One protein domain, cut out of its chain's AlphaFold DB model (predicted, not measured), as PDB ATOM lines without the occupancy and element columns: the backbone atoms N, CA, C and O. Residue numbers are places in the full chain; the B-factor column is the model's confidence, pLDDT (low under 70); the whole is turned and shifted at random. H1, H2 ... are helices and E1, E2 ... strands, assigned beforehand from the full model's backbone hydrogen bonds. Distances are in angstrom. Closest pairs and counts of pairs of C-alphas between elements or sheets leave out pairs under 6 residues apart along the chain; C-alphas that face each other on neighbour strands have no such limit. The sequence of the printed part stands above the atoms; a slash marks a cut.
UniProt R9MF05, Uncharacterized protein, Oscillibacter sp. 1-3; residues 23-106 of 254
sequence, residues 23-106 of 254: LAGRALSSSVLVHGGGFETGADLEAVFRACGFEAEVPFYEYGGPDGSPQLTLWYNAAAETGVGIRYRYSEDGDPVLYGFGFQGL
ATOM      1  N   LEU A  23     121.771 164.258 171.289       93.94
ATOM      2  CA  LEU A  23     122.640 163.204 170.776       93.94
ATOM      3  C   LEU A  23     124.088 163.700 170.772       93.94
ATOM      4  O   LEU A  23     124.371 164.792 170.274       93.94
ATOM      5  N   ALA A  24     124.992 162.915 171.357       91.44
ATOM      6  CA  ALA A  24     126.379 163.294 171.611       91.44
ATOM      7  C   ALA A  24     126.484 164.655 172.334       91.44
ATOM      8  O   ALA A  24     127.308 165.507 171.999       91.44
ATOM      9  N   GLY A  25     125.585 164.895 173.298       90.00
ATOM     10  CA  GLY A  25     125.528 166.142 174.074       90.00
ATOM     11  C   GLY A  25     125.052 167.384 173.304       90.00
ATOM     12  O   GLY A  25     125.104 168.488 173.847       90.00
ATOM     13  N   ARG A  26     124.584 167.237 172.059       91.69
ATOM     14  CA  ARG A  26     124.042 168.334 171.243       91.69
ATOM     15  C   ARG A  26     122.522 168.335 171.276       91.69
ATOM     16  O   ARG A  26     121.920 167.275 171.158       91.69
ATOM     17  N   ALA A  27     121.919 169.515 171.405       94.38
ATOM     18  CA  ALA A  27     120.468 169.676 171.368       94.38
ATOM     19  C   ALA A  27     119.916 169.413 169.960       94.38
ATOM     20  O   ALA A  27     120.504 169.843 168.964       94.38
ATOM     21  N   LEU A  28     118.781 168.723 169.898       95.81
ATOM     22  CA  LEU A  28     118.102 168.351 168.665       95.81
ATOM     23  C   LEU A  28     116.758 169.074 168.545       95.81
ATOM     24  O   LEU A  28     116.048 169.259 169.529       95.81
ATOM     25  N   SER A  29     116.402 169.438 167.317       95.06
ATOM     26  CA  SER A  29     115.094 169.993 166.960       95.06
ATOM     27  C   SER A  29     114.010 168.912 166.935       95.06
ATOM     28  O   SER A  29     112.886 169.129 167.380       95.06
ATOM     29  N   SER A  30     114.365 167.716 166.464       96.06
ATOM     30  CA  SER A  30     113.539 166.516 166.565       96.06
ATOM     31  C   SER A  30     114.417 165.275 166.700       96.06
ATOM     32  O   SER A  30     115.614 165.306 166.394       96.06
ATOM     33  N   SER A  31     113.820 164.188 167.181       97.12
ATOM     34  CA  SER A  31     114.432 162.865 167.193       97.12
ATOM     35  C   SER A  31     113.408 161.807 166.803       97.12
ATOM     36  O   SER A  31     112.230 161.904 167.159       97.12
ATOM     37  N   VAL A  32     113.849 160.787 166.074       97.75
ATOM     38  CA  VAL A  32     113.035 159.605 165.783       97.75
ATOM     39  C   VAL A  32     113.882 158.346 165.871       97.75
ATOM     40  O   VAL A  32     115.022 158.341 165.418       97.75
ATOM     41  N   LEU A  33     113.331 157.281 166.446       97.56
ATOM     42  CA  LEU A  33     113.915 155.942 166.420       97.56
ATOM     43  C   LEU A  33     112.979 155.007 165.653       97.56
ATOM     44  O   LEU A  33     111.850 154.791 166.081       97.56
ATOM     45  N   VAL A  34     113.441 154.445 164.538       96.88
ATOM     46  CA  VAL A  34     112.707 153.449 163.742       96.88
ATOM     47  C   VAL A  34     113.138 152.046 164.161       96.88
ATOM     48  O   VAL A  34     114.327 151.731 164.174       96.88
ATOM     49  N   HIS A  35     112.181 151.188 164.514       93.25
ATOM     50  CA  HIS A  35     112.457 149.815 164.935       93.25
ATOM     51  C   HIS A  35     111.229 148.909 164.784       93.25
ATOM     52  O   HIS A  35     110.095 149.320 165.025       93.25
ATOM     53  N   GLY A  36     111.439 147.637 164.426       81.31
ATOM     54  CA  GLY A  36     110.398 146.601 164.509       81.31
ATOM     55  C   GLY A  36     109.087 146.922 163.773       81.31
ATOM     56  O   GLY A  36     108.017 146.579 164.270       81.31
ATOM     57  N   GLY A  37     109.162 147.599 162.619       82.38
ATOM     58  CA  GLY A  37     107.996 148.012 161.824       82.38
ATOM     59  C   GLY A  37     107.232 149.228 162.366       82.38
ATOM     60  O   GLY A  37     106.157 149.540 161.858       82.38
ATOM     61  N   GLY A  38     107.764 149.904 163.387       92.50
ATOM     62  CA  GLY A  38     107.220 151.132 163.961       92.50
ATOM     63  C   GLY A  38     108.300 152.185 164.210       92.50
ATOM     64  O   GLY A  38     109.450 152.039 163.789       92.50
ATOM     65  N   PHE A  39     107.911 153.263 164.887       96.00
ATOM     66  CA  PHE A  39     108.812 154.353 165.238       96.00
ATOM     67  C   PHE A  39     108.386 155.064 166.526       96.00
ATOM     68  O   PHE A  39     107.206 155.074 166.884       96.00
ATOM     69  N   GLU A  40     109.350 155.706 167.179       95.75
ATOM     70  CA  GLU A  40     109.165 156.565 168.347       95.75
ATOM     71  C   GLU A  40     109.680 157.974 168.028       95.75
ATOM     72  O   GLU A  40     110.865 158.153 167.754       95.75
ATOM     73  N   THR A  41     108.803 158.982 168.051       94.69
ATOM     74  CA  THR A  41     109.209 160.396 167.945       94.69
ATOM     75  C   THR A  41     109.538 160.957 169.321       94.69
ATOM     76  O   THR A  41     108.854 160.638 170.290       94.69
ATOM     77  N   GLY A  42     110.541 161.828 169.408       92.69
ATOM     78  CA  GLY A  42     111.063 162.303 170.690       92.69
ATOM     79  C   GLY A  42     111.857 161.229 171.441       92.69
ATOM     80  O   GLY A  42     112.021 161.330 172.654       92.69
ATOM     81  N   ALA A  43     112.339 160.202 170.732       94.25
ATOM     82  CA  ALA A  43     113.134 159.128 171.309       94.25
ATOM     83  C   ALA A  43     114.408 159.665 171.987       94.25
ATOM     84  O   ALA A  43     115.068 160.580 171.473       94.25
ATOM     85  N   ASP A  44     114.787 159.038 173.103       94.56
ATOM     86  CA  ASP A  44     116.046 159.289 173.809       94.56
ATOM     87  C   ASP A  44     117.221 158.639 173.056       94.56
ATOM     88  O   ASP A  44     117.726 157.565 173.401       94.56
ATOM     89  N   LEU A  45     117.635 159.286 171.964       95.19
ATOM     90  CA  LEU A  45     118.742 158.814 171.134       95.19
ATOM     91  C   LEU A  45     120.081 158.846 171.875       95.19
ATOM     92  O   LEU A  45     120.950 158.036 171.567       95.19
ATOM     93  N   GLU A  46     120.251 159.721 172.865       94.56
ATOM     94  CA  GLU A  46     121.440 159.762 173.718       94.56
ATOM     95  C   GLU A  46     121.565 158.476 174.555       94.56
ATOM     96  O   GLU A  46     122.657 157.910 174.672       94.56
ATOM     97  N   ALA A  47     120.458 157.953 175.092       93.25
ATOM     98  CA  ALA A  47     120.457 156.658 175.767       93.25
ATOM     99  C   ALA A  47     120.797 155.505 174.811       93.25
ATOM    100  O   ALA A  47     121.611 154.648 175.164       93.25
ATOM    101  N   VAL A  48     120.235 155.497 173.595       93.25
ATOM    102  CA  VAL A  48     120.572 154.497 172.558       93.25
ATOM    103  C   VAL A  48     122.050 154.582 172.186       93.25
ATOM    104  O   VAL A  48     122.728 153.556 172.097       93.25
ATOM    105  N   PHE A  49     122.563 155.801 172.026       93.75
ATOM    106  CA  PHE A  49     123.951 156.074 171.682       93.75
ATOM    107  C   PHE A  49     124.912 155.474 172.717       93.75
ATOM    108  O   PHE A  49     125.829 154.727 172.369       93.75
ATOM    109  N   ARG A  50     124.639 155.710 174.006       91.75
ATOM    110  CA  ARG A  50     125.406 155.132 175.121       91.75
ATOM    111  C   ARG A  50     125.254 153.615 175.205       91.75
ATOM    112  O   ARG A  50     126.243 152.915 175.388       91.75
ATOM    113  N   ALA A  51     124.039 153.092 175.041       90.81
ATOM    114  CA  ALA A  51     123.771 151.654 175.101       90.81
ATOM    115  C   ALA A  51     124.497 150.868 173.998       90.81
ATOM    116  O   ALA A  51     124.930 149.739 174.227       90.81
ATOM    117  N   CYS A  52     124.669 151.472 172.820       89.38
ATOM    118  CA  CYS A  52     125.433 150.889 171.718       89.38
ATOM    119  C   CYS A  52     126.953 151.001 171.900       89.38
ATOM    120  O   CYS A  52     127.695 150.475 171.066       89.38
ATOM    121  N   GLY A  53     127.417 151.651 172.972       86.25
ATOM    122  CA  GLY A  53     128.833 151.816 173.272       86.25
ATOM    123  C   GLY A  53     129.542 152.775 172.321       86.25
ATOM    124  O   GLY A  53     130.742 152.618 172.096       86.25
ATOM    125  N   PHE A  54     128.834 153.757 171.752       85.94
ATOM    126  CA  PHE A  54     129.452 154.829 170.970       85.94
ATOM    127  C   PHE A  54     130.197 155.792 171.917       85.94
ATOM    128  O   PHE A  54     129.843 156.950 172.073       85.94
ATOM    129  N   GLU A  55     131.206 155.304 172.641       61.69
ATOM    130  CA  GLU A  55     131.787 156.024 173.783       61.69
ATOM    131  C   GLU A  55     132.943 156.981 173.438       61.69
ATOM    132  O   GLU A  55     133.471 157.621 174.343       61.69
ATOM    133  N   ALA A  56     133.319 157.169 172.166       54.69
ATOM    134  CA  ALA A  56     134.207 158.276 171.780       54.69
ATOM    135  C   ALA A  56     134.170 158.588 170.274       54.69
ATOM    136  O   ALA A  56     134.848 157.928 169.491       54.69
ATOM    137  N   GLU A  57     133.395 159.620 169.928       62.28
ATOM    138  CA  GLU A  57     133.505 160.598 168.823       62.28
ATOM    139  C   GLU A  57     133.764 160.170 167.377       62.28
ATOM    140  O   GLU A  57     133.478 160.986 166.514       62.28
ATOM    141  N   VAL A  58     134.248 158.970 167.061       85.44
ATOM    142  CA  VAL A  58     134.519 158.586 165.671       85.44
ATOM    143  C   VAL A  58     133.210 158.139 165.033       85.44
ATOM    144  O   VAL A  58     132.693 157.073 165.389       85.44
ATOM    145  N   PRO A  59     132.635 158.930 164.117       93.31
ATOM    146  CA  PRO A  59     131.434 158.524 163.425       93.31
ATOM    147  C   PRO A  59     131.785 157.380 162.481       93.31
ATOM    148  O   PRO A  59     132.892 157.291 161.950       93.31
ATOM    149  N   PHE A  60     130.823 156.497 162.267       94.50
ATOM    150  CA  PHE A  60     130.910 155.501 161.211       94.50
ATOM    151  C   PHE A  60     130.993 156.171 159.834       94.50
ATOM    152  O   PHE A  60     131.733 155.713 158.967       94.50
ATOM    153  N   TYR A  61     130.249 157.262 159.641       95.81
ATOM    154  CA  TYR A  61     130.255 158.022 158.400       95.81
ATOM    155  C   TYR A  61     129.970 159.501 158.654       95.81
ATOM    156  O   TYR A  61     129.125 159.854 159.480       95.81
ATOM    157  N   GLU A  62     130.655 160.358 157.906       95.94
ATOM    158  CA  GLU A  62     130.403 161.793 157.857       95.94
ATOM    159  C   GLU A  62     130.284 162.228 156.404       95.94
ATOM    160  O   GLU A  62     131.036 161.772 155.542       95.94
ATOM    161  N   TYR A  63     129.352 163.135 156.136       96.25
ATOM    162  CA  TYR A  63     129.220 163.757 154.827       96.25
ATOM    163  C   TYR A  63     129.179 165.274 154.975       96.25
ATOM    164  O   TYR A  63     128.360 165.815 155.725       96.25
ATOM    165  N   GLY A  64     130.072 165.944 154.248       93.88
ATOM    166  CA  GLY A  64     130.098 167.392 154.093       93.88
ATOM    167  C   GLY A  64     129.398 167.812 152.803       93.88
ATOM    168  O   GLY A  64     129.522 167.152 151.774       93.88
ATOM    169  N   GLY A  65     128.665 168.919 152.855       86.19
ATOM    170  CA  GLY A  65     128.093 169.559 151.682       86.19
ATOM    171  C   GLY A  65     129.157 170.127 150.736       86.19
ATOM    172  O   GLY A  65     130.346 170.131 151.055       86.19
ATOM    173  N   PRO A  66     128.741 170.663 149.576       78.25
ATOM    174  CA  PRO A  66     129.657 171.228 148.577       78.25
ATOM    175  C   PRO A  66     130.540 172.375 149.089       78.25
ATOM    176  O   PRO A  66     131.606 172.631 148.540       78.25
ATOM    177  N   ASP A  67     130.091 173.079 150.123       83.94
ATOM    178  CA  ASP A  67     130.805 174.155 150.814       83.94
ATOM    179  C   ASP A  67     131.662 173.656 151.995       83.94
ATOM    180  O   ASP A  67     132.276 174.455 152.701       83.94
ATOM    181  N   GLY A  68     131.708 172.340 152.219       86.75
ATOM    182  CA  GLY A  68     132.388 171.696 153.338       86.75
ATOM    183  C   GLY A  68     131.595 171.704 154.647       86.75
ATOM    184  O   GLY A  68     132.093 171.200 155.654       86.75
ATOM    185  N   SER A  69     130.374 172.249 154.664       90.75
ATOM    186  CA  SER A  69     129.536 172.264 155.865       90.75
ATOM    187  C   SER A  69     129.059 170.848 156.229       90.75
ATOM    188  O   SER A  69     128.634 170.101 155.344       90.75
ATOM    189  N   PRO A  70     129.120 170.421 157.505       93.69
ATOM    190  CA  PRO A  70     128.585 169.126 157.918       93.69
ATOM    191  C   PRO A  70     127.117 168.965 157.524       93.69
ATOM    192  O   PRO A  70     126.285 169.775 157.900       93.69
ATOM    193  N   GLN A  71     126.774 167.905 156.797       95.44
ATOM    194  CA  GLN A  71     125.390 167.586 156.440       95.44
ATOM    195  C   GLN A  71     124.871 166.349 157.166       95.44
ATOM    196  O   GLN A  71     123.690 166.313 157.528       95.44
ATOM    197  N   LEU A  72     125.744 165.382 157.440       97.31
ATOM    198  CA  LEU A  72     125.409 164.138 158.120       97.31
ATOM    199  C   LEU A  72     126.566 163.684 159.013       97.31
ATOM    200  O   LEU A  72     127.716 163.664 158.579       97.31
ATOM    201  N   THR A  73     126.227 163.237 160.218       97.12
ATOM    202  CA  THR A  73     127.092 162.418 161.074       97.12
ATOM    203  C   THR A  73     126.320 161.155 161.443       97.12
ATOM    204  O   THR A  73     125.188 161.253 161.912       97.12
ATOM    205  N   LEU A  74     126.907 159.980 161.239       97.38
ATOM    206  CA  LEU A  74     126.278 158.686 161.497       97.38
ATOM    207  C   LEU A  74     127.192 157.830 162.373       97.38
ATOM    208  O   LEU A  74     128.355 157.631 162.041       97.38
ATOM    209  N   TRP A  75     126.644 157.259 163.441       96.75
ATOM    210  CA  TRP A  75     127.249 156.185 164.222       96.75
ATOM    211  C   TRP A  75     126.477 154.900 163.976       96.75
ATOM    212  O   TRP A  75     125.246 154.893 163.976       96.75
ATOM    213  N   TYR A  76     127.197 153.805 163.761       95.19
ATOM    214  CA  TYR A  76     126.596 152.530 163.403       95.19
ATOM    215  C   TYR A  76     127.324 151.381 164.095       95.19
ATOM    216  O   TYR A  76     128.551 151.280 164.058       95.19
ATOM    217  N   ASN A  77     126.552 150.510 164.736       93.38
ATOM    218  CA  ASN A  77     127.016 149.274 165.339       93.38
ATOM    219  C   ASN A  77     126.567 148.106 164.457       93.38
ATOM    220  O   ASN A  77     125.413 147.682 164.515       93.38
ATOM    221  N   ALA A  78     127.498 147.563 163.672       90.56
ATOM    222  CA  ALA A  78     127.220 146.459 162.757       90.56
ATOM    223  C   ALA A  78     126.793 145.161 163.468       90.56
ATOM    224  O   ALA A  78     126.018 144.392 162.909       90.56
ATOM    225  N   ALA A  79     127.261 144.903 164.695       90.75
ATOM    226  CA  ALA A  79     126.908 143.682 165.428       90.75
ATOM    227  C   ALA A  79     125.465 143.710 165.956       90.75
ATOM    228  O   ALA A  79     124.822 142.667 166.044       90.75
ATOM    229  N   ALA A  80     124.974 144.897 166.314       90.50
ATOM    230  CA  ALA A  80     123.606 145.117 166.779       90.50
ATOM    231  C   ALA A  80     122.665 145.623 165.669       90.50
ATOM    232  O   ALA A  80     121.504 145.910 165.951       90.50
ATOM    233  N   GLU A  81     123.180 145.809 164.447       93.88
ATOM    234  CA  GLU A  81     122.509 146.482 163.324       93.88
ATOM    235  C   GLU A  81     121.761 147.757 163.744       93.88
ATOM    236  O   GLU A  81     120.662 148.041 163.285       93.88
ATOM    237  N   THR A  82     122.349 148.524 164.659       95.12
ATOM    238  CA  THR A  82     121.723 149.716 165.236       95.12
ATOM    239  C   THR A  82     122.559 150.930 164.889       95.12
ATOM    240  O   THR A  82     123.782 150.909 165.053       95.12
ATOM    241  N   GLY A  83     121.915 151.993 164.423       96.00
ATOM    242  CA  GLY A  83     122.581 153.255 164.135       96.00
ATOM    243  C   GLY A  83     121.813 154.445 164.674       96.00
ATOM    244  O   GLY A  83     120.594 154.400 164.832       96.00
ATOM    245  N   VAL A  84     122.548 155.512 164.958       97.12
ATOM    246  CA  VAL A  84     122.012 156.829 165.303       97.12
ATOM    247  C   VAL A  84     122.810 157.888 164.564       97.12
ATOM    248  O   VAL A  84     124.001 157.708 164.309       97.12
ATOM    249  N   GLY A  85     122.185 158.999 164.212       97.31
ATOM    250  CA  GLY A  85     122.857 160.054 163.475       97.31
ATOM    251  C   GLY A  85     122.209 161.414 163.636       97.31
ATOM    252  O   GLY A  85     121.124 161.558 164.200       97.31
ATOM    253  N   ILE A  86     122.929 162.416 163.145       97.50
ATOM    254  CA  ILE A  86     122.516 163.814 163.107       97.50
ATOM    255  C   ILE A  86     122.485 164.252 161.647       97.50
ATOM    256  O   ILE A  86     123.505 164.200 160.956       97.50
ATOM    257  N   ARG A  87     121.325 164.730 161.196       97.06
ATOM    258  CA  ARG A  87     121.172 165.513 159.968       97.06
ATOM    259  C   ARG A  87     121.255 166.995 160.319       97.06
ATOM    260  O   ARG A  87     120.534 167.471 161.194       97.06
ATOM    261  N   TYR A  88     122.116 167.724 159.621       95.50
ATOM    262  CA  TYR A  88     122.309 169.162 159.814       95.50
ATOM    263  C   TYR A  88     121.593 169.941 158.714       95.50
ATOM    264  O   TYR A  88     121.797 169.671 157.534       95.50
ATOM    265  N   ARG A  89     120.785 170.935 159.077       90.81
ATOM    266  CA  ARG A  89     120.156 171.851 158.120       90.81
ATOM    267  C   ARG A  89     120.527 173.277 158.473       90.81
ATOM    268  O   ARG A  89     120.292 173.708 159.592       90.81
ATOM    269  N   TYR A  90     121.069 174.010 157.518       87.12
ATOM    270  CA  TYR A  90     121.466 175.396 157.729       87.12
ATOM    271  C   TYR A  90     120.309 176.330 157.383       87.12
ATOM    272  O   TYR A  90     119.673 176.171 156.336       87.12
ATOM    273  N   SER A  91     120.014 177.273 158.279       75.88
ATOM    274  CA  SER A  91     119.194 178.439 157.946       75.88
ATOM    275  C   SER A  91     120.041 179.483 157.211       75.88
ATOM    276  O   SER A  91     121.266 179.372 157.140       75.88
ATOM    277  N   GLU A  92     119.396 180.526 156.684       68.62
ATOM    278  CA  GLU A  92     120.101 181.673 156.091       68.62
ATOM    279  C   GLU A  92     121.038 182.377 157.095       68.62
ATOM    280  O   GLU A  92     122.027 182.981 156.685       68.62
ATOM    281  N   ASP A  93     120.770 182.243 158.400       67.81
ATOM    282  CA  ASP A  93     121.571 182.817 159.489       67.81
ATOM    283  C   ASP A  93     122.856 182.016 159.793       67.81
ATOM    284  O   ASP A  93     123.694 182.460 160.578       67.81
ATOM    285  N   GLY A  94     123.039 180.851 159.160       74.31
ATOM    286  CA  GLY A  94     124.280 180.070 159.179       74.31
ATOM    287  C   GLY A  94     124.444 179.089 160.343       74.31
ATOM    288  O   GLY A  94     125.285 178.192 160.248       74.31
ATOM    289  N   ASP A  95     123.639 179.186 161.404       84.75
ATOM    290  CA  ASP A  95     123.646 178.192 162.482       84.75
ATOM    291  C   ASP A  95     122.893 176.916 162.051       84.75
ATOM    292  O   ASP A  95     121.772 176.996 161.528       84.75
ATOM    293  N   PRO A  96     123.468 175.715 162.255       90.38
ATOM    294  CA  PRO A  96     122.794 174.480 161.890       90.38
ATOM    295  C   PRO A  96     121.673 174.148 162.878       90.38
ATOM    296  O   PRO A  96     121.858 174.142 164.095       90.38
ATOM    297  N   VAL A  97     120.527 173.753 162.336       93.31
ATOM    298  CA  VAL A  97     119.476 173.026 163.043       93.31
ATOM    299  C   VAL A  97     119.773 171.533 162.938       93.31
ATOM    300  O   VAL A  97     119.997 171.009 161.845       93.31
ATOM    301  N   LEU A  98     119.799 170.851 164.082       95.81
ATOM    302  CA  LEU A  98     120.190 169.447 164.186       95.81
ATOM    303  C   LEU A  98     118.948 168.574 164.335       95.81
ATOM    304  O   LEU A  98     118.098 168.836 165.184       95.81
ATOM    305  N   TYR A  99     118.875 167.512 163.547       97.25
ATOM    306  CA  TYR A  99     117.794 166.537 163.588       97.25
ATOM    307  C   TYR A  99     118.377 165.159 163.866       97.25
ATOM    308  O   TYR A  99     119.217 164.674 163.107       97.25
ATOM    309  N   GLY A 100     117.965 164.553 164.974       97.75
ATOM    310  CA  GLY A 100     118.406 163.220 165.345       97.75
ATOM    311  C   GLY A 100     117.558 162.156 164.672       97.75
ATOM    312  O   GLY A 100     116.340 162.282 164.558       97.75
ATOM    313  N   PHE A 101     118.196 161.069 164.280       98.31
ATOM    314  CA  PHE A 101     117.501 159.881 163.821       98.31
ATOM    315  C   PHE A 101     118.211 158.636 164.346       98.31
ATOM    316  O   PHE A 101     119.408 158.659 164.633       98.31
ATOM    317  N   GLY A 102     117.479 157.540 164.459       97.88
ATOM    318  CA  GLY A 102     118.011 156.237 164.810       97.88
ATOM    319  C   GLY A 102     117.239 155.126 164.122       97.88
ATOM    320  O   GLY A 102     116.059 155.277 163.811       97.88
ATOM    321  N   PHE A 103     117.905 154.003 163.900       97.25
ATOM    322  CA  PHE A 103     117.324 152.815 163.287       97.25
ATOM    323  C   PHE A 103     117.829 151.543 163.964       97.25
ATOM    324  O   PHE A 103     118.945 151.502 164.491       97.25
ATOM    325  N   GLN A 104     117.008 150.497 163.914       95.81
ATOM    326  CA  GLN A 104     117.359 149.138 164.314       95.81
ATOM    327  C   GLN A 104     117.011 148.150 163.201       95.81
ATOM    328  O   GLN A 104     115.857 148.064 162.773       95.81
ATOM    329  N   GLY A 105     118.006 147.364 162.804       92.94
ATOM    330  CA  GLY A 105     117.950 146.467 161.660       92.94
ATOM    331  C   GLY A 105     118.334 147.166 160.359       92.94
ATOM    332  O   GLY A 105     118.272 148.391 160.235       92.94
ATOM    333  N   LEU A 106     118.732 146.355 159.385       91.75
ATOM    334  CA  LEU A 106     118.958 146.786 158.011       91.75
ATOM    335  C   LEU A 106     117.773 146.404 157.125       91.75
ATOM    336  O   LEU A 106     117.196 145.323 157.280       91.75
TER     337      LEU A 106
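What this domain is: This is residues 23 to 106 of the 254 residues of an uncharacterized protein of Oscillibacter sp. 1-3 (UniProt R9MF05). Look first for one twisted wall of six strands, with a single short helix, H1, over one face near E6 and E5 and the other face bare of named elements. E3 to E6 fold back and forth as a meander, each strand the antiparallel neighbour of the one before, and the hairpin E1 and E2 widens the wall beside E6. The printed part has 84 residues, with one named helix and six named strands in the order E1, E2, H1, E3, E4, E5, E6; the mixed sheet runs E2, E1, E6, E5, E4, E3. The class is mostly strand, and the whole is compact, with a radius of gyration of the C-alphas of 12.9 A and spans of 37 by 25 by 22 A.

Where its parts are: Find C-alpha 82 at (121.723, 149.716, 165.236); from there E5, residues 82 to 90, runs 26.8 A to C-alpha 90 at (121.466, 175.396, 157.729). E6, residues 96 to 104, runs 26.0 A and ends at (117.359, 149.138, 164.314). E4 is residues 70 to 77, 21.3 A; E3, 61 to 64; E1, 30 to 35, 16.8 A; E2, 38 to 41; H1, 45 to 51.

How they stand to each other: E6 and E5 are an antiparallel hairpin, with N 85 and O 101 at 2.8 A. On one side, E5 and E4 are antiparallel, with N 75 and O 84 at 2.8 A, then E4 and E3, with N 74 and O 61 at 2.8 A. On the other, E1 and E6 are parallel at 13 degrees, with N 34 and O 102 at 2.8 A, and E2 and E1 antiparallel, with N 33 and O 40 at 2.9 A. H1 is on the sheet at a height of 8.9 A, over E6 and only just over E5, where 3 of its C-alphas fall; its closest C-alphas to E5 are Phe 49 and Val 84, 6.7 A. It runs slantwise to the strands, 46 degrees from E6 on the local plane. In H1 every O i to N i+4 pair is within hydrogen-bond range.

The domain as a whole: The C-alphas farthest apart, of Ala 79 and Asp 93, are 39.9 A apart. The printed part has no cut and no long link. Its mean pLDDT is 90.9; look for values under 70 at residues 55 to 57 and 92 to 93.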